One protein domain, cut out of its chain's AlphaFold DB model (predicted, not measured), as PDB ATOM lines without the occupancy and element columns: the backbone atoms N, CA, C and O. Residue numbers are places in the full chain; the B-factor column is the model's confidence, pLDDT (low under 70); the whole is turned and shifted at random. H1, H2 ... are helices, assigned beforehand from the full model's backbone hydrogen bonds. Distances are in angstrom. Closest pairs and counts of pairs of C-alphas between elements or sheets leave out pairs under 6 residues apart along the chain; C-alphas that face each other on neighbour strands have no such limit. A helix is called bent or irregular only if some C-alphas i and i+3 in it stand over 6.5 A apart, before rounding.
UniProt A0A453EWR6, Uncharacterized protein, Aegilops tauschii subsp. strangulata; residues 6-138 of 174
ATOM      1  N   GLY A   6      32.612 -32.916 -66.171       61.03
ATOM      2  CA  GLY A   6      33.370 -32.013 -67.053       61.03
ATOM      3  C   GLY A   6      33.031 -32.163 -68.542       61.03
ATOM      4  O   GLY A   6      33.136 -31.206 -69.302       61.03
ATOM      5  N   MET A   7      32.551 -33.339 -68.965       68.38
ATOM      6  CA  MET A   7      32.321 -33.621 -70.387       68.38
ATOM      7  C   MET A   7      31.189 -32.766 -70.975       68.38
ATOM      8  O   MET A   7      31.307 -32.285 -72.095       68.38
ATOM      9  N   ARG A   8      30.116 -32.497 -70.211       76.81
ATOM     10  CA  ARG A   8      29.013 -31.630 -70.671       76.81
ATOM     11  C   ARG A   8      29.435 -30.167 -70.804       76.81
ATOM     12  O   ARG A   8      29.049 -29.524 -71.770       76.81
ATOM     13  N   VAL A   9      30.239 -29.661 -69.868       81.88
ATOM     14  CA  VAL A   9      30.737 -28.276 -69.902       81.88
ATOM     15  C   VAL A   9      31.697 -28.084 -71.072       81.88
ATOM     16  O   VAL A   9      31.557 -27.124 -71.821       81.88
ATOM     17  N   PHE A  10      32.594 -29.046 -71.297       80.62
ATOM     18  CA  PHE A  10      33.488 -29.048 -72.454       80.62
ATOM     19  C   PHE A  10      32.720 -29.066 -73.785       80.62
ATOM     20  O   PHE A  10      33.028 -28.290 -74.687       80.62
ATOM     21  N   ILE A  11      31.668 -29.889 -73.895       84.94
ATOM     22  CA  ILE A  11      30.789 -29.914 -75.075       84.94
ATOM     23  C   ILE A  11      30.109 -28.555 -75.275       84.94
ATOM     24  O   ILE A  11      30.119 -28.042 -76.385       84.94
ATOM     25  N   ILE A  12      29.556 -27.938 -74.228       88.38
ATOM     26  CA  ILE A  12      28.893 -26.627 -74.343       88.38
ATOM     27  C   ILE A  12      29.888 -25.546 -74.784       88.38
ATOM     28  O   ILE A  12      29.575 -24.766 -75.683       88.38
ATOM     29  N   TYR A  13      31.087 -25.534 -74.201       86.94
ATOM     30  CA  TYR A  13      32.134 -24.566 -74.525       86.94
ATOM     31  C   TYR A  13      32.613 -24.682 -75.979       86.94
ATOM     32  O   TYR A  13      32.902 -23.671 -76.609       86.94
ATOM     33  N   LEU A  14      32.635 -25.891 -76.551       85.94
ATOM     34  CA  LEU A  14      32.952 -26.090 -77.969       85.94
ATOM     35  C   LEU A  14      31.766 -25.810 -78.902       85.94
ATOM     36  O   LEU A  14      31.937 -25.217 -79.966       85.94
ATOM     37  N   PHE A  15      30.553 -26.219 -78.526       90.31
ATOM     38  CA  PHE A  15      29.385 -26.115 -79.403       90.31
ATOM     39  C   PHE A  15      28.813 -24.699 -79.489       90.31
ATOM     40  O   PHE A  15      28.345 -24.316 -80.561       90.31
ATOM     41  N   ALA A  16      28.833 -23.910 -78.412       87.44
ATOM     42  CA  ALA A  16      28.246 -22.566 -78.416       87.44
ATOM     43  C   ALA A  16      28.932 -21.600 -79.416       87.44
ATOM     44  O   ALA A  16      28.219 -20.957 -80.198       87.44
ATOM     45  N   PRO A  17      30.278 -21.542 -79.503       86.94
ATOM     46  CA  PRO A  17      30.971 -20.788 -80.547       86.94
ATOM     47  C   PRO A  17      30.707 -21.350 -81.945       86.94
ATOM     48  O   PRO A  17      30.474 -20.576 -82.870       86.94
ATOM     49  N   CYS A  18      30.673 -22.680 -82.110       89.31
ATOM     50  CA  CYS A  18      30.349 -23.305 -83.393       89.31
ATOM     51  C   CYS A  18      28.954 -22.900 -83.884       89.31
ATOM     52  O   CYS A  18      28.812 -22.470 -85.023       89.31
ATOM     53  N   LEU A  19      27.936 -22.950 -83.024       89.00
ATOM     54  CA  LEU A  19      26.568 -22.542 -83.362       89.00
ATOM     55  C   LEU A  19      26.464 -21.067 -83.769       89.00
ATOM     56  O   LEU A  19      25.628 -20.735 -84.602       89.00
ATOM     57  N   THR A  20      27.313 -20.192 -83.225       85.81
ATOM     58  CA  THR A  20      27.362 -18.764 -83.593       85.81
ATOM     59  C   THR A  20      28.171 -18.510 -84.870       85.81
ATOM     60  O   THR A  20      27.797 -17.682 -85.706       85.81
ATOM     61  N   MET A  21      29.278 -19.227 -85.057       88.50
ATOM     62  CA  MET A  21      30.169 -19.053 -86.204       88.50
ATOM     63  C   MET A  21      29.612 -19.688 -87.477       88.50
ATOM     64  O   MET A  21      29.750 -19.104 -88.547       88.50
ATOM     65  N   VAL A  22      28.937 -20.836 -87.379       90.75
ATOM     66  CA  VAL A  22      28.342 -21.548 -88.523       90.75
ATOM     67  C   VAL A  22      27.403 -20.667 -89.359       90.75
ATOM     68  O   VAL A  22      27.639 -20.574 -90.565       90.75
ATOM     69  N   PRO A  23      26.385 -19.977 -88.804       84.94
ATOM     70  CA  PRO A  23      25.519 -19.126 -89.614       84.94
ATOM     71  C   PRO A  23      26.319 -17.986 -90.247       84.94
ATOM     72  O   PRO A  23      26.185 -17.726 -91.440       84.94
ATOM     73  N   THR A  24      27.231 -17.365 -89.500       87.06
ATOM     74  CA  THR A  24      28.087 -16.295 -90.026       87.06
ATOM     75  C   THR A  24      28.928 -16.767 -91.212       87.06
ATOM     76  O   THR A  24      28.993 -16.086 -92.236       87.06
ATOM     77  N   LEU A  25      29.507 -17.965 -91.117       89.06
ATOM     78  CA  LEU A  25      30.329 -18.568 -92.157       89.06
ATOM     79  C   LEU A  25      29.508 -18.921 -93.405       89.06
ATOM     80  O   LEU A  25      29.941 -18.621 -94.515       89.06
ATOM     81  N   ILE A  26      28.312 -19.496 -93.237       90.62
ATOM     82  CA  ILE A  26      27.413 -19.845 -94.350       90.62
ATOM     83  C   ILE A  26      27.002 -18.585 -95.120       90.62
ATOM     84  O   ILE A  26      27.110 -18.538 -96.347       90.62
ATOM     85  N   ILE A  27      26.558 -17.541 -94.410       87.31
ATOM     86  CA  ILE A  27      26.149 -16.285 -95.045       87.31
ATOM     87  C   ILE A  27      27.344 -15.594 -95.723       87.31
ATOM     88  O   ILE A  27      27.181 -15.059 -96.821       87.31
ATOM     89  N   CYS A  28      28.530 -15.613 -95.108       87.62
ATOM     90  CA  CYS A  28      29.742 -15.029 -95.686       87.62
ATOM     91  C   CYS A  28      30.183 -15.771 -96.957       87.62
ATOM     92  O   CYS A  28      30.438 -15.136 -97.981       87.62
ATOM     93  N   GLY A  29      30.192 -17.108 -96.920       88.88
ATOM     94  CA  GLY A  29      30.619 -17.948 -98.039       88.88
ATOM     95  C   GLY A  29      29.727 -17.820 -99.274       88.88
ATOM     96  O   GLY A  29      30.233 -17.774-100.389       88.88
ATOM     97  N   ILE A  30      28.407 -17.713 -99.090       88.31
ATOM     98  CA  ILE A  30      27.450 -17.601-100.207       88.31
ATOM     99  C   ILE A  30      27.259 -16.140-100.644       88.31
ATOM    100  O   ILE A  30      27.024 -15.850-101.814       88.31
ATOM    101  N   GLY A  31      27.292 -15.204 -99.695       81.00
ATOM    102  CA  GLY A  31      26.825 -13.835 -99.895       81.00
ATOM    103  C   GLY A  31      27.890 -12.791-100.213       81.00
ATOM    104  O   GLY A  31      27.526 -11.685-100.620       81.00
ATOM    105  N   GLY A  32      29.173 -13.101-100.008       82.75
ATOM    106  CA  GLY A  32      30.273 -12.148-100.168       82.75
ATOM    107  C   GLY A  32      30.184 -10.930 -99.231       82.75
ATOM    108  O   GLY A  32      29.314 -10.832 -98.362       82.75
ATOM    109  N   ALA A  33      31.081  -9.955 -99.422       80.69
ATOM    110  CA  ALA A  33      31.233  -8.798 -98.525       80.69
ATOM    111  C   ALA A  33      29.961  -7.933 -98.378       80.69
ATOM    112  O   ALA A  33      29.721  -7.352 -97.318       80.69
ATOM    113  N   LEU A  34      29.114  -7.869 -99.412       78.56
ATOM    114  CA  LEU A  34      27.872  -7.087 -99.383       78.56
ATOM    115  C   LEU A  34      26.823  -7.687 -98.434       78.56
ATOM    116  O   LEU A  34      26.123  -6.945 -97.742       78.56
ATOM    117  N   ARG A  35      26.735  -9.021 -98.344       83.44
ATOM    118  CA  ARG A  35      25.757  -9.702 -97.479       83.44
ATOM    119  C   ARG A  35      26.192  -9.747 -96.015       83.44
ATOM    120  O   ARG A  35      25.340  -9.758 -95.131       83.44
ATOM    121  N   VAL A  36      27.497  -9.681 -95.747       87.25
ATOM    122  CA  VAL A  36      28.035  -9.564 -94.379       87.25
ATOM    123  C   VAL A  36      27.472  -8.327 -93.675       87.25
ATOM    124  O   VAL A  36      27.066  -8.404 -92.519       87.25
ATOM    125  N   ARG A  37      27.347  -7.197 -94.385       84.88
ATOM    126  CA  ARG A  37      26.741  -5.981 -93.824       84.88
ATOM    127  C   ARG A  37      25.286  -6.197 -93.398       84.88
ATOM    128  O   ARG A  37      24.890  -5.738 -92.334       84.88
ATOM    129  N   GLN A  38      24.501  -6.921 -94.195       83.44
ATOM    130  CA  GLN A  38      23.119  -7.253 -93.837       83.44
ATOM    131  C   GLN A  38      23.063  -8.157 -92.601       83.44
ATOM    132  O   GLN A  38      22.229  -7.934 -91.727       83.44
ATOM    133  N   LEU A  39      23.978  -9.125 -92.490       87.56
ATOM    134  CA  LEU A  39      24.064 -10.011 -91.329       87.56
ATOM    135  C   LEU A  39      24.353  -9.241 -90.034       87.56
ATOM    136  O   LEU A  39      23.685  -9.466 -89.027       87.56
ATOM    137  N   ILE A  40      25.303  -8.304 -90.071       88.12
ATOM    138  CA  ILE A  40      25.649  -7.461 -88.917       88.12
ATOM    139  C   ILE A  40      24.441  -6.621 -88.486       88.12
ATOM    140  O   ILE A  40      24.130  -6.554 -87.296       88.12
ATOM    141  N   ASN A  41      23.714  -6.034 -89.441       85.56
ATOM    142  CA  ASN A  41      22.511  -5.264 -89.134       85.56
ATOM    143  C   ASN A  41      21.430  -6.128 -88.462       85.56
ATOM    144  O   ASN A  41      20.809  -5.684 -87.499       85.56
ATOM    145  N   ILE A  42      21.228  -7.367 -88.923       85.81
ATOM    146  CA  ILE A  42      20.272  -8.306 -88.317       85.81
ATOM    147  C   ILE A  42      20.708  -8.686 -86.893       85.81
ATOM    148  O   ILE A  42      19.886  -8.680 -85.978       85.81
ATOM    149  N   ALA A  43      21.997  -8.963 -86.679       87.69
ATOM    150  CA  ALA A  43      22.526  -9.285 -85.355       87.69
ATOM    151  C   ALA A  43      22.305  -8.136 -84.359       87.69
ATOM    152  O   ALA A  43      21.880  -8.367 -83.230       87.69
ATOM    153  N   ALA A  44      22.513  -6.894 -84.791       85.62
ATOM    154  CA  ALA A  44      22.304  -5.720 -83.953       85.62
ATOM    155  C   ALA A  44      20.827  -5.480 -83.590       85.62
ATOM    156  O   ALA A  44      20.531  -5.026 -82.482       85.62
ATOM    157  N   VAL A  45      19.890  -5.819 -84.485       86.56
ATOM    158  CA  VAL A  45      18.446  -5.800 -84.191       86.56
ATOM    159  C   VAL A  45      18.130  -6.769 -83.050       86.56
ATOM    160  O   VAL A  45      17.498  -6.382 -82.073       86.56
ATOM    161  N   ILE A  46      18.610  -8.012 -83.141       88.12
ATOM    162  CA  ILE A  46      18.395  -9.040 -82.109       88.12
ATOM    163  C   ILE A  46      19.044  -8.613 -80.787       88.12
ATOM    164  O   ILE A  46      18.419  -8.680 -79.728       88.12
ATOM    165  N   LEU A  47      20.280  -8.115 -80.851       84.31
ATOM    166  CA  LEU A  47      21.051  -7.661 -79.699       84.31
ATOM    167  C   LEU A  47      20.343  -6.524 -78.945       84.31
ATOM    168  O   LEU A  47      20.311  -6.532 -77.715       84.31
ATOM    169  N   SER A  48      19.691  -5.613 -79.671       85.06
ATOM    170  CA  SER A  48      18.904  -4.519 -79.087       85.06
ATOM    171  C   SER A  48      17.737  -5.015 -78.221       85.06
ATOM    172  O   SER A  48      17.409  -4.374 -77.227       85.06
ATOM    173  N   PHE A  49      17.148  -6.179 -78.527       83.06
ATOM    174  CA  PHE A  49      16.121  -6.802 -77.677       83.06
ATOM    175  C   PHE A  49      16.709  -7.540 -76.467       83.06
ATOM    176  O   PHE A  49      16.106  -7.544 -75.395       83.06
ATOM    177  N   VAL A  50      17.887  -8.152 -76.617       85.38
ATOM    178  CA  VAL A  50      18.555  -8.917 -75.549       85.38
ATOM    179  C   VAL A  50      19.155  -7.996 -74.482       85.38
ATOM    180  O   VAL A  50      19.085  -8.298 -73.289       85.38
ATOM    181  N   LEU A  51      19.710  -6.852 -74.886       82.06
ATOM    182  CA  LEU A  51      20.367  -5.906 -73.982       82.06
ATOM    183  C   LEU A  51      19.520  -5.437 -72.793       82.06
ATOM    184  O   LEU A  51      20.004  -5.552 -71.668       82.06
ATOM    185  N   PRO A  52      18.296  -4.906 -72.974       77.50
ATOM    186  CA  PRO A  52      17.485  -4.448 -71.848       77.50
ATOM    187  C   PRO A  52      17.163  -5.593 -70.881       77.50
ATOM    188  O   PRO A  52      17.127  -5.381 -69.670       77.50
ATOM    189  N   PHE A  53      16.995  -6.815 -71.395       78.06
ATOM    190  CA  PHE A  53      16.754  -7.994 -70.570       78.06
ATOM    191  C   PHE A  53      17.982  -8.402 -69.746       78.06
ATOM    192  O   PHE A  53      17.823  -8.809 -68.601       78.06
ATOM    193  N   ALA A  54      19.195  -8.245 -70.279       83.00
ATOM    194  CA  ALA A  54      20.437  -8.520 -69.552       83.00
ATOM    195  C   ALA A  54      20.818  -7.398 -68.565       83.00
ATOM    196  O   ALA A  54      21.272  -7.665 -67.451       83.00
ATOM    197  N   LEU A  55      20.601  -6.136 -68.949       76.50
ATOM    198  CA  LEU A  55      20.959  -4.960 -68.151       76.50
ATOM    199  C   LEU A  55      20.118  -4.835 -66.879       76.50
ATOM    200  O   LEU A  55      20.656  -4.471 -65.838       76.50
ATOM    201  N   VAL A  56      18.823  -5.161 -66.916       70.94
ATOM    202  CA  VAL A  56      17.940  -5.024 -65.742       70.94
ATOM    203  C   VAL A  56      18.384  -5.905 -64.554       70.94
ATOM    204  O   VAL A  56      18.546  -5.364 -63.454       70.94
ATOM    205  N   PRO A  57      18.627  -7.222 -64.714       71.94
ATOM    206  CA  PRO A  57      19.190  -8.065 -63.660       71.94
ATOM    207  C   PRO A  57      20.591  -7.620 -63.241       71.94
ATOM    208  O   PRO A  57      20.878  -7.555 -62.048       71.94
ATOM    209  N   LEU A  58      21.449  -7.258 -64.199       76.38
ATOM    210  CA  LEU A  58      22.829  -6.869 -63.918       76.38
ATOM    211  C   LEU A  58      22.903  -5.582 -63.091       76.38
ATOM    212  O   LEU A  58      23.651  -5.532 -62.121       76.38
ATOM    213  N   LEU A  59      22.079  -4.574 -63.387       71.06
ATOM    214  CA  LEU A  59      21.967  -3.350 -62.581       71.06
ATOM    215  C   LEU A  59      21.471  -3.640 -61.162       71.06
ATOM    216  O   LEU A  59      21.935  -3.019 -60.199       71.06
ATOM    217  N   LYS A  60      20.553  -4.603 -61.019       67.69
ATOM    218  CA  LYS A  60      20.061  -5.060 -59.715       67.69
ATOM    219  C   LYS A  60      21.183  -5.717 -58.903       67.69
ATOM    220  O   LYS A  60      21.305  -5.426 -57.719       67.69
ATOM    221  N   PHE A  61      22.029  -6.534 -59.531       65.00
ATOM    222  CA  PHE A  61      23.176  -7.175 -58.874       65.00
ATOM    223  C   PHE A  61      24.343  -6.216 -58.614       65.00
ATOM    224  O   PHE A  61      24.925  -6.235 -57.532       65.00
ATOM    225  N   SER A  62      24.651  -5.327 -59.556       67.00
ATOM    226  CA  SER A  62      25.713  -4.324 -59.423       67.00
ATOM    227  C   SER A  62      25.449  -3.379 -58.247       67.00
ATOM    228  O   SER A  62      26.360  -3.083 -57.473       67.00
ATOM    229  N   SER A  63      24.184  -2.998 -58.037       59.00
ATOM    230  CA  SER A  63      23.774  -2.206 -56.869       59.00
ATOM    231  C   SER A  63      23.987  -2.953 -55.540       59.00
ATOM    232  O   SER A  63      24.258  -2.321 -54.523       59.00
ATOM    233  N   CYS A  64      23.927  -4.292 -55.538       54.81
ATOM    234  CA  CYS A  64      24.183  -5.117 -54.351       54.81
ATOM    235  C   CYS A  64      25.685  -5.313 -54.057       54.81
ATOM    236  O   CYS A  64      26.072  -5.346 -52.890       54.81
ATOM    237  N   CYS A  65      26.550  -5.400 -55.078       51.22
ATOM    238  CA  CYS A  65      28.005  -5.573 -54.904       51.22
ATOM    239  C   CYS A  65      28.714  -4.348 -54.301       51.22
ATOM    240  O   CYS A  65      29.851  -4.435 -53.851       51.22
ATOM    241  N   SER A  66      28.052  -3.195 -54.262       52.16
ATOM    242  CA  SER A  66      28.628  -1.944 -53.768       52.16
ATOM    243  C   SER A  66      28.680  -1.827 -52.230       52.16
ATOM    244  O   SER A  66      29.051  -0.780 -51.702       52.16
ATOM    245  N   MET A  67      28.307  -2.877 -51.488       49.44
ATOM    246  CA  MET A  67      28.283  -2.885 -50.014       49.44
ATOM    247  C   MET A  67      29.306  -3.818 -49.343       49.44
ATOM    248  O   MET A  67      29.243  -4.009 -48.129       49.44
ATOM    249  N   ILE A  68      30.281  -4.373 -50.073       51.56
ATOM    250  CA  ILE A  68      31.386  -5.124 -49.452       51.56
ATOM    251  C   ILE A  68      32.523  -4.155 -49.089       51.56
ATOM    252  O   ILE A  68      33.447  -3.940 -49.866       51.56
ATOM    253  N   GLY A  69      32.443  -3.551 -47.901       53.09
ATOM    254  CA  GLY A  69      33.579  -2.881 -47.254       53.09
ATOM    255  C   GLY A  69      33.254  -1.553 -46.548       53.09
ATOM    256  O   GLY A  69      32.351  -0.833 -46.969       53.09
ATOM    257  N   PRO A  70      34.006  -1.185 -45.489       50.94
ATOM    258  CA  PRO A  70      33.734  -0.043 -44.599       50.94
ATOM    259  C   PRO A  70      33.983   1.341 -45.231       50.94
ATOM    260  O   PRO A  70      33.947   2.359 -44.539       50.94
ATOM    261  N   TYR A  71      34.226   1.411 -46.541       51.28
ATOM    262  CA  TYR A  71      34.495   2.656 -47.250       51.28
ATOM    263  C   TYR A  71      33.217   3.167 -47.926       51.28
ATOM    264  O   TYR A  71      32.823   2.748 -49.013       51.28
ATOM    265  N   LYS A  72      32.542   4.076 -47.224       46.69
ATOM    266  CA  LYS A  72      31.294   4.761 -47.586       46.69
ATOM    267  C   LYS A  72      31.456   5.619 -48.859       46.69
ATOM    268  O   LYS A  72      31.549   6.839 -48.766       46.69
ATOM    269  N   ASN A  73      31.489   4.997 -50.045       48.44
ATOM    270  CA  ASN A  73      31.552   5.713 -51.334       48.44
ATOM    271  C   ASN A  73      30.740   5.090 -52.501       48.44
ATOM    272  O   ASN A  73      30.915   5.468 -53.658       48.44
ATOM    273  N   SER A  74      29.824   4.150 -52.262       60.62
ATOM    274  CA  SER A  74      29.214   3.383 -53.364       60.62
ATOM    275  C   SER A  74      28.049   4.030 -54.125       60.62
ATOM    276  O   SER A  74      27.637   3.530 -55.178       60.62
ATOM    277  N   THR A  75      27.541   5.183 -53.683       66.56
ATOM    278  CA  THR A  75      26.450   5.873 -54.399       66.56
ATOM    279  C   THR A  75      26.904   6.409 -55.761       66.56
ATOM    280  O   THR A  75      26.130   6.382 -56.717       66.56
ATOM    281  N   TRP A  76      28.163   6.843 -55.887       68.56
ATOM    282  CA  TRP A  76      28.717   7.362 -57.144       68.56
ATOM    283  C   TRP A  76      28.796   6.295 -58.236       68.56
ATOM    284  O   TRP A  76      28.369   6.525 -59.364       68.56
ATOM    285  N   ILE A  77      29.263   5.099 -57.883       71.94
ATOM    286  CA  ILE A  77      29.429   3.977 -58.815       71.94
ATOM    287  C   ILE A  77      28.065   3.512 -59.341       71.94
ATOM    288  O   ILE A  77      27.899   3.290 -60.540       71.94
ATOM    289  N   THR A  78      27.053   3.467 -58.470       72.31
ATOM    290  CA  THR A  78      25.676   3.122 -58.856       72.31
ATOM    291  C   THR A  78      25.098   4.133 -59.853       72.31
ATOM    292  O   THR A  78      24.448   3.750 -60.826       72.31
ATOM    293  N   ARG A  79      25.366   5.434 -59.660       72.62
ATOM    294  CA  ARG A  79      24.938   6.492 -60.592       72.62
ATOM    295  C   ARG A  79      25.641   6.390 -61.944       72.62
ATOM    296  O   ARG A  79      24.973   6.514 -62.968       72.62
ATOM    297  N   ILE A  80      26.947   6.123 -61.956       74.69
ATOM    298  CA  ILE A  80      27.724   5.942 -63.192       74.69
ATOM    299  C   ILE A  80      27.226   4.719 -63.974       74.69
ATOM    300  O   ILE A  80      27.009   4.821 -65.178       74.69
ATOM    301  N   SER A  81      26.967   3.594 -63.301       73.81
ATOM    302  CA  SER A  81      26.407   2.386 -63.926       73.81
ATOM    303  C   SER A  81      25.036   2.648 -64.566       73.81
ATOM    304  O   SER A  81      24.768   2.204 -65.683       73.81
ATOM    305  N   TRP A  82      24.201   3.456 -63.909       76.06
ATOM    306  CA  TRP A  82      22.916   3.899 -64.450       76.06
ATOM    307  C   TRP A  82      23.054   4.739 -65.722       76.06
ATOM    308  O   TRP A  82      22.380   4.467 -66.717       76.06
ATOM    309  N   ILE A  83      23.952   5.729 -65.714       78.69
ATOM    310  CA  ILE A  83      24.235   6.561 -66.893       78.69
ATOM    311  C   ILE A  83      24.763   5.687 -68.035       78.69
ATOM    312  O   ILE A  83      24.274   5.788 -69.157       78.69
ATOM    313  N   LEU A  84      25.705   4.788 -67.748       79.62
ATOM    314  CA  LEU A  84      26.283   3.889 -68.742       79.62
ATOM    315  C   LEU A  84      25.219   2.974 -69.365       79.62
ATOM    316  O   LEU A  84      25.170   2.837 -70.586       79.62
ATOM    317  N   SER A  85      24.317   2.414 -68.556       79.00
ATOM    318  CA  SER A  85      23.195   1.618 -69.059       79.00
ATOM    319  C   SER A  85      22.286   2.423 -69.987       79.00
ATOM    320  O   SER A  85      21.893   1.914 -71.036       79.00
ATOM    321  N   LEU A  86      21.948   3.668 -69.632       79.19
ATOM    322  CA  LEU A  86      21.128   4.534 -70.485       79.19
ATOM    323  C   LEU A  86      21.819   4.834 -71.818       79.19
ATOM    324  O   LEU A  86      21.176   4.778 -72.865       79.19
ATOM    325  N   VAL A  87      23.126   5.102 -71.793       83.38
ATOM    326  CA  VAL A  87      23.920   5.367 -72.999       83.38
ATOM    327  C   VAL A  87      23.933   4.151 -73.925       83.38
ATOM    328  O   VAL A  87      23.643   4.285 -75.112       83.38
ATOM    329  N   ILE A  88      24.205   2.954 -73.398       83.81
ATOM    330  CA  ILE A  88      24.269   1.728 -74.206       83.81
ATOM    331  C   ILE A  88      22.901   1.414 -74.838       83.81
ATOM    332  O   ILE A  88      22.830   1.088 -76.027       83.81
ATOM    333  N   ILE A  89      21.814   1.537 -74.070       81.75
ATOM    334  CA  ILE A  89      20.444   1.335 -74.566       81.75
ATOM    335  C   ILE A  89      20.096   2.375 -75.641       81.75
ATOM    336  O   ILE A  89      19.496   2.031 -76.664       81.75
ATOM    337  N   GLY A  90      20.503   3.633 -75.441       83.19
ATOM    338  CA  GLY A  90      20.328   4.711 -76.411       83.19
ATOM    339  C   GLY A  90      21.035   4.423 -77.736       83.19
ATOM    340  O   GLY A  90      20.412   4.506 -78.792       83.19
ATOM    341  N   ILE A  91      22.304   4.003 -77.687       87.25
ATOM    342  CA  ILE A  91      23.091   3.658 -78.882       87.25
ATOM    343  C   ILE A  91      22.478   2.462 -79.627       87.25
ATOM    344  O   ILE A  91      22.343   2.515 -80.848       87.25
ATOM    345  N   ASN A  92      22.054   1.409 -78.918       87.50
ATOM    346  CA  ASN A  92      21.412   0.245 -79.547       87.50
ATOM    347  C   ASN A  92      20.084   0.622 -80.215       87.50
ATOM    348  O   ASN A  92      19.841   0.269 -81.368       87.50
ATOM    349  N   THR A  93      19.259   1.421 -79.535       85.06
ATOM    350  CA  THR A  93      17.994   1.926 -80.090       85.06
ATOM    351  C   THR A  93      18.225   2.785 -81.331       85.06
ATOM    352  O   THR A  93      17.526   2.627 -82.330       85.06
ATOM    353  N   TYR A  94      19.239   3.651 -81.315       88.06
ATOM    354  CA  TYR A  94      19.618   4.445 -82.481       88.06
ATOM    355  C   TYR A  94      20.049   3.567 -83.665       88.06
ATOM    356  O   TYR A  94      19.591   3.778 -84.793       88.06
ATOM    357  N   PHE A  95      20.895   2.561 -83.418       87.75
ATOM    358  CA  PHE A  95      21.344   1.635 -84.458       87.75
ATOM    359  C   PHE A  95      20.174   0.847 -85.058       87.75
ATOM    360  O   PHE A  95      20.101   0.679 -86.278       87.75
ATOM    361  N   PHE A  96      19.231   0.413 -84.221       86.75
ATOM    362  CA  PHE A  96      18.014  -0.279 -84.634       86.75
ATOM    363  C   PHE A  96      17.128   0.591 -85.532       86.75
ATOM    364  O   PHE A  96      16.807   0.183 -86.651       86.75
ATOM    365  N   CYS A  97      16.801   1.811 -85.092       86.44
ATOM    366  CA  CYS A  97      16.012   2.759 -85.879       86.44
ATOM    367  C   CYS A  97      16.682   3.062 -87.224       86.44
ATOM    368  O   CYS A  97      16.032   3.006 -88.266       86.44
ATOM    369  N   THR A  98      17.993   3.318 -87.217       88.25
ATOM    370  CA  THR A  98      18.756   3.618 -88.437       88.25
ATOM    371  C   THR A  98      18.764   2.430 -89.394       88.25
ATOM    372  O   THR A  98      18.441   2.587 -90.568       88.25
ATOM    373  N   SER A  99      19.061   1.225 -88.898       85.75
ATOM    374  CA  SER A  99      19.080   0.001 -89.709       85.75
ATOM    375  C   SER A  99      17.723  -0.283 -90.340       85.75
ATOM    376  O   SER A  99      17.652  -0.660 -91.511       85.75
ATOM    377  N   PHE A 100      16.649  -0.068 -89.582       84.38
ATOM    378  CA  PHE A 100      15.298  -0.258 -90.078       84.38
ATOM    379  C   PHE A 100      14.918   0.777 -91.140       84.38
ATOM    380  O   PHE A 100      14.404   0.404 -92.191       84.38
ATOM    381  N   VAL A 101      15.220   2.059 -90.916       84.75
ATOM    382  CA  VAL A 101      14.976   3.123 -91.901       84.75
ATOM    383  C   VAL A 101      15.773   2.871 -93.180       84.75
ATOM    384  O   VAL A 101      15.206   2.945 -94.268       84.75
ATOM    385  N   SER A 102      17.056   2.511 -93.081       83.94
ATOM    386  CA  SER A 102      17.879   2.175 -94.250       83.94
ATOM    387  C   SER A 102      17.307   0.995 -95.033       83.94
ATOM    388  O   SER A 102      17.236   1.049 -96.261       83.94
ATOM    389  N   TRP A 103      16.849  -0.050 -94.339       84.00
ATOM    390  CA  TRP A 103      16.203  -1.196 -94.973       84.00
ATOM    391  C   TRP A 103      14.874  -0.809 -95.643       84.00
ATOM    392  O   TRP A 103      14.607  -1.223 -96.771       84.00
ATOM    393  N   LEU A 104      14.077   0.051 -95.004       79.19
ATOM    394  CA  LEU A 104      12.812   0.554 -95.543       79.19
ATOM    395  C   LEU A 104      13.018   1.434 -96.790       79.19
ATOM    396  O   LEU A 104      12.216   1.386 -97.723       79.19
ATOM    397  N   VAL A 105      14.078   2.244 -96.828       81.25
ATOM    398  CA  VAL A 105      14.385   3.133 -97.959       81.25
ATOM    399  C   VAL A 105      14.903   2.345 -99.163       81.25
ATOM    400  O   VAL A 105      14.426   2.595-100.267       81.25
ATOM    401  N   TYR A 106      15.798   1.374 -98.954       78.69
ATOM    402  CA  TYR A 106      16.455   0.600-100.021       78.69
ATOM    403  C   TYR A 106      15.615  -0.568-100.577       78.69
ATOM    404  O   TYR A 106      15.983  -1.193-101.562       78.69
ATOM    405  N   SER A 107      14.486  -0.898 -99.951       75.81
ATOM    406  CA  SER A 107      13.632  -1.994-100.414       75.81
ATOM    407  C   SER A 107      12.847  -1.614-101.681       75.81
ATOM    408  O   SER A 107      11.817  -0.939-101.582       75.81
ATOM    409  N   ASP A 108      13.280  -2.109-102.848       77.06
ATOM    410  CA  ASP A 108      12.580  -2.070-104.154       77.06
ATOM    411  C   ASP A 108      11.335  -2.990-104.207       77.06
ATOM    412  O   ASP A 108      11.045  -3.659-105.199       77.06
ATOM    413  N   LEU A 109      10.579  -3.077-103.110       75.19
ATOM    414  CA  LEU A 109       9.342  -3.854-103.069       75.19
ATOM    415  C   LEU A 109       8.182  -3.092-103.740       75.19
ATOM    416  O   LEU A 109       8.152  -1.856-103.714       75.19
ATOM    417  N   PRO A 110       7.171  -3.804-104.285       81.25
ATOM    418  CA  PRO A 110       5.958  -3.170-104.793       81.25
ATOM    419  C   PRO A 110       5.339  -2.279-103.707       81.25
ATOM    420  O   PRO A 110       5.310  -2.657-102.534       81.25
ATOM    421  N   ARG A 111       4.825  -1.098-104.090       80.81
ATOM    422  CA  ARG A 111       4.330  -0.061-103.154       80.81
ATOM    423  C   ARG A 111       3.406  -0.611-102.066       80.81
ATOM    424  O   ARG A 111       3.495  -0.176-100.923       80.81
ATOM    425  N   PHE A 112       2.576  -1.596-102.406       83.69
ATOM    426  CA  PHE A 112       1.687  -2.275-101.462       83.69
ATOM    427  C   PHE A 112       2.439  -3.029-100.359       83.69
ATOM    428  O   PHE A 112       2.120  -2.862 -99.188       83.69
ATOM    429  N   ALA A 113       3.466  -3.809-100.701       82.94
ATOM    430  CA  ALA A 113       4.246  -4.548 -99.712       82.94
ATOM    431  C   ALA A 113       5.032  -3.597 -98.802       82.94
ATOM    432  O   ALA A 113       5.039  -3.772 -97.586       82.94
ATOM    433  N   LYS A 114       5.611  -2.532 -99.370       83.88
ATOM    434  CA  LYS A 114       6.282  -1.488 -98.585       83.88
ATOM    435  C   LYS A 114       5.323  -0.800 -97.607       83.88
ATOM    436  O   LYS A 114       5.687  -0.595 -96.452       83.88
ATOM    437  N   ALA A 115       4.100  -0.492 -98.044       84.44
ATOM    438  CA  ALA A 115       3.072   0.102 -97.193       84.44
ATOM    439  C   ALA A 115       2.655  -0.844 -96.056       84.44
ATOM    440  O   ALA A 115       2.683  -0.440 -94.901       84.44
ATOM    441  N   ILE A 116       2.365  -2.115 -96.355       88.81
ATOM    442  CA  ILE A 116       1.968  -3.114 -95.349       88.81
ATOM    443  C   ILE A 116       3.071  -3.309 -94.300       88.81
ATOM    444  O   ILE A 116       2.803  -3.269 -93.101       88.81
ATOM    445  N   ILE A 117       4.321  -3.475 -94.742       88.44
ATOM    446  CA  ILE A 117       5.473  -3.654 -93.851       88.44
ATOM    447  C   ILE A 117       5.677  -2.411 -92.979       88.44
ATOM    448  O   ILE A 117       5.887  -2.533 -91.775       88.44
ATOM    449  N   SER A 118       5.569  -1.211 -93.555       86.38
ATOM    450  CA  SER A 118       5.683   0.036 -92.796       86.38
ATOM    451  C   SER A 118       4.571   0.167 -91.756       86.38
ATOM    452  O   SER A 118       4.868   0.460 -90.600       86.38
ATOM    453  N   THR A 119       3.318  -0.099 -92.134       90.88
ATOM    454  CA  THR A 119       2.165  -0.044 -91.229       90.88
ATOM    455  C   THR A 119       2.274  -1.060 -90.095       90.88
ATOM    456  O   THR A 119       1.858  -0.749 -88.985       90.88
ATOM    457  N   LEU A 120       2.859  -2.239 -90.328       90.88
ATOM    458  CA  LEU A 120       3.063  -3.256 -89.290       90.88
ATOM    459  C   LEU A 120       4.246  -2.930 -88.367       90.88
ATOM    460  O   LEU A 120       4.165  -3.124 -87.155       90.88
ATOM    461  N   VAL A 121       5.361  -2.439 -88.916       87.62
ATOM    462  CA  VAL A 121       6.579  -2.223 -88.124       87.62
ATOM    463  C   VAL A 121       6.557  -0.896 -87.371       87.62
ATOM    464  O   VAL A 121       7.122  -0.812 -86.287       87.62
ATOM    465  N   PHE A 122       5.873   0.131 -87.872       89.44
ATOM    466  CA  PHE A 122       5.727   1.405 -87.166       89.44
ATOM    467  C   PHE A 122       5.155   1.266 -85.736       89.44
ATOM    468  O   PHE A 122       5.781   1.785 -84.808       89.44
ATOM    469  N   PRO A 123       4.046   0.535 -85.489       91.44
ATOM    470  CA  PRO A 123       3.549   0.321 -84.131       91.44
ATOM    471  C   PRO A 123       4.486  -0.558 -83.296       91.44
ATOM    472  O   PRO A 123       4.631  -0.312 -82.103       91.44
ATOM    473  N   PHE A 124       5.173  -1.533 -83.898       87.38
ATOM    474  CA  PHE A 124       6.155  -2.359 -83.190       87.38
ATOM    475  C   PHE A 124       7.377  -1.542 -82.739       87.38
ATOM    476  O   PHE A 124       7.823  -1.655 -81.601       87.38
ATOM    477  N   MET A 125       7.868  -0.656 -83.604       87.50
ATOM    478  CA  MET A 125       8.924   0.310 -83.304       87.50
ATOM    479  C   MET A 125       8.505   1.283 -82.211       87.50
ATOM    480  O   MET A 125       9.255   1.498 -81.263       87.50
ATOM    481  N   ALA A 126       7.299   1.844 -82.311       89.12
ATOM    482  CA  ALA A 126       6.760   2.734 -81.292       89.12
ATOM    483  C   ALA A 126       6.629   2.017 -79.942       89.12
ATOM    484  O   ALA A 126       7.030   2.571 -78.923       89.12
ATOM    485  N   ALA A 127       6.146   0.771 -79.929       89.94
ATOM    486  CA  ALA A 127       6.069  -0.054 -78.726       89.94
ATOM    487  C   ALA A 127       7.457  -0.365 -78.145       89.94
ATOM    488  O   ALA A 127       7.633  -0.286 -76.932       89.94
ATOM    489  N   TYR A 128       8.455  -0.658 -78.985       86.25
ATOM    490  CA  TYR A 128       9.839  -0.867 -78.554       86.25
ATOM    491  C   TYR A 128      10.436   0.398 -77.926       86.25
ATOM    492  O   TYR A 128      10.945   0.345 -76.808       86.25
ATOM    493  N   ILE A 129      10.318   1.549 -78.596       85.75
ATOM    494  CA  ILE A 129      10.799   2.836 -78.076       85.75
ATOM    495  C   ILE A 129      10.062   3.183 -76.780       85.75
ATOM    496  O   ILE A 129      10.703   3.569 -75.808       85.75
ATOM    497  N   ALA A 130       8.743   2.990 -76.717       86.44
ATOM    498  CA  ALA A 130       7.961   3.209 -75.506       86.44
ATOM    499  C   ALA A 130       8.383   2.271 -74.366       86.44
ATOM    500  O   ALA A 130       8.478   2.726 -73.233       86.44
ATOM    501  N   ALA A 131       8.691   1.001 -74.641       81.25
ATOM    502  CA  ALA A 131       9.194   0.054 -73.648       81.25
ATOM    503  C   ALA A 131      10.599   0.431 -73.149       81.25
ATOM    504  O   ALA A 131      10.870   0.346 -71.953       81.25
ATOM    505  N   VAL A 132      11.477   0.899 -74.040       75.94
ATOM    506  CA  VAL A 132      12.818   1.396 -73.703       75.94
ATOM    507  C   VAL A 132      12.742   2.684 -72.886       75.94
ATOM    508  O   VAL A 132      13.394   2.788 -71.852       75.94
ATOM    509  N   ILE A 133      11.913   3.642 -73.301       80.12
ATOM    510  CA  ILE A 133      11.631   4.872 -72.556       80.12
ATOM    511  C   ILE A 133      11.017   4.511 -71.205       80.12
ATOM    512  O   ILE A 133      11.460   5.018 -70.182       80.12
ATOM    513  N   TYR A 134      10.061   3.585 -71.161       81.94
ATOM    514  CA  TYR A 134       9.483   3.091 -69.918       81.94
ATOM    515  C   TYR A 134      10.549   2.469 -69.016       81.94
ATOM    516  O   TYR A 134      10.548   2.755 -67.829       81.94
ATOM    517  N   LEU A 135      11.495   1.686 -69.538       72.50
ATOM    518  CA  LEU A 135      12.615   1.137 -68.766       72.50
ATOM    519  C   LEU A 135      13.601   2.219 -68.300       72.50
ATOM    520  O   LEU A 135      14.094   2.135 -67.178       72.50
ATOM    521  N   ALA A 136      13.854   3.242 -69.118       68.31
ATOM    522  CA  ALA A 136      14.715   4.376 -68.785       68.31
ATOM    523  C   ALA A 136      14.098   5.283 -67.705       68.31
ATOM    524  O   ALA A 136      14.793   5.736 -66.796       68.31
ATOM    525  N   PHE A 137      12.787   5.528 -67.785       68.44
ATOM    526  CA  PHE A 137      12.015   6.348 -66.849       68.44
ATOM    527  C   PHE A 137      11.398   5.563 -65.703       68.44
ATOM    528  O   PHE A 137      10.924   6.181 -64.744       68.44
ATOM    529  N   ARG A 138      11.426   4.225 -65.743       64.75
ATOM    530  CA  ARG A 138      11.245   3.380 -64.567       64.75
ATOM    531  C   ARG A 138      12.410   3.714 -63.666       64.75
ATOM    532  O   ARG A 138      13.450   3.070 -63.691       64.75
TER     533      ARG A 138
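This is residues 6 to 138 of the 174 residues of an uncharacterized protein of Aegilops tauschii subsp. strangulata (UniProt A0A453EWR6). H1b, H2 and H3 form a loose up-and-down bundle, and H1a folds back from H1b as a V, its residues 6 to 22 sticking out. The printed part, 133 residues with helices H1, H2 and H3 in that order and no named strand, is all helix. It is loose, with a radius of gyration of the C-alphas of 20.0 A, and spans 66 by 45 by 23 A.

H1, residues 6 to 65, assigned as one helix by its hydrogen bonds, is bent, C-alphas 30 and 33 being 9.7 A apart; arm H1a ends at residue 30, H1b begins at 33. H1b and H2, residues 74 to 106, form a hairpin, the closest C-alphas being Ser 48 and Asn 92, 5.4 A. H2 and H3, residues 111 to 137, form another, with Leu 86 and Ala 136 closest, 6.6 A between C-alphas. Every O i to N i+4 pair is within hydrogen-bond range in H2.

H2 measures 48.5 A. C-alpha 6 is at (33.370, -32.013, -67.053), C-alpha 137 at (12.015, 6.348, -66.849).

The printed part has no cut; residues 60 to 76 are among those with pLDDT under 70.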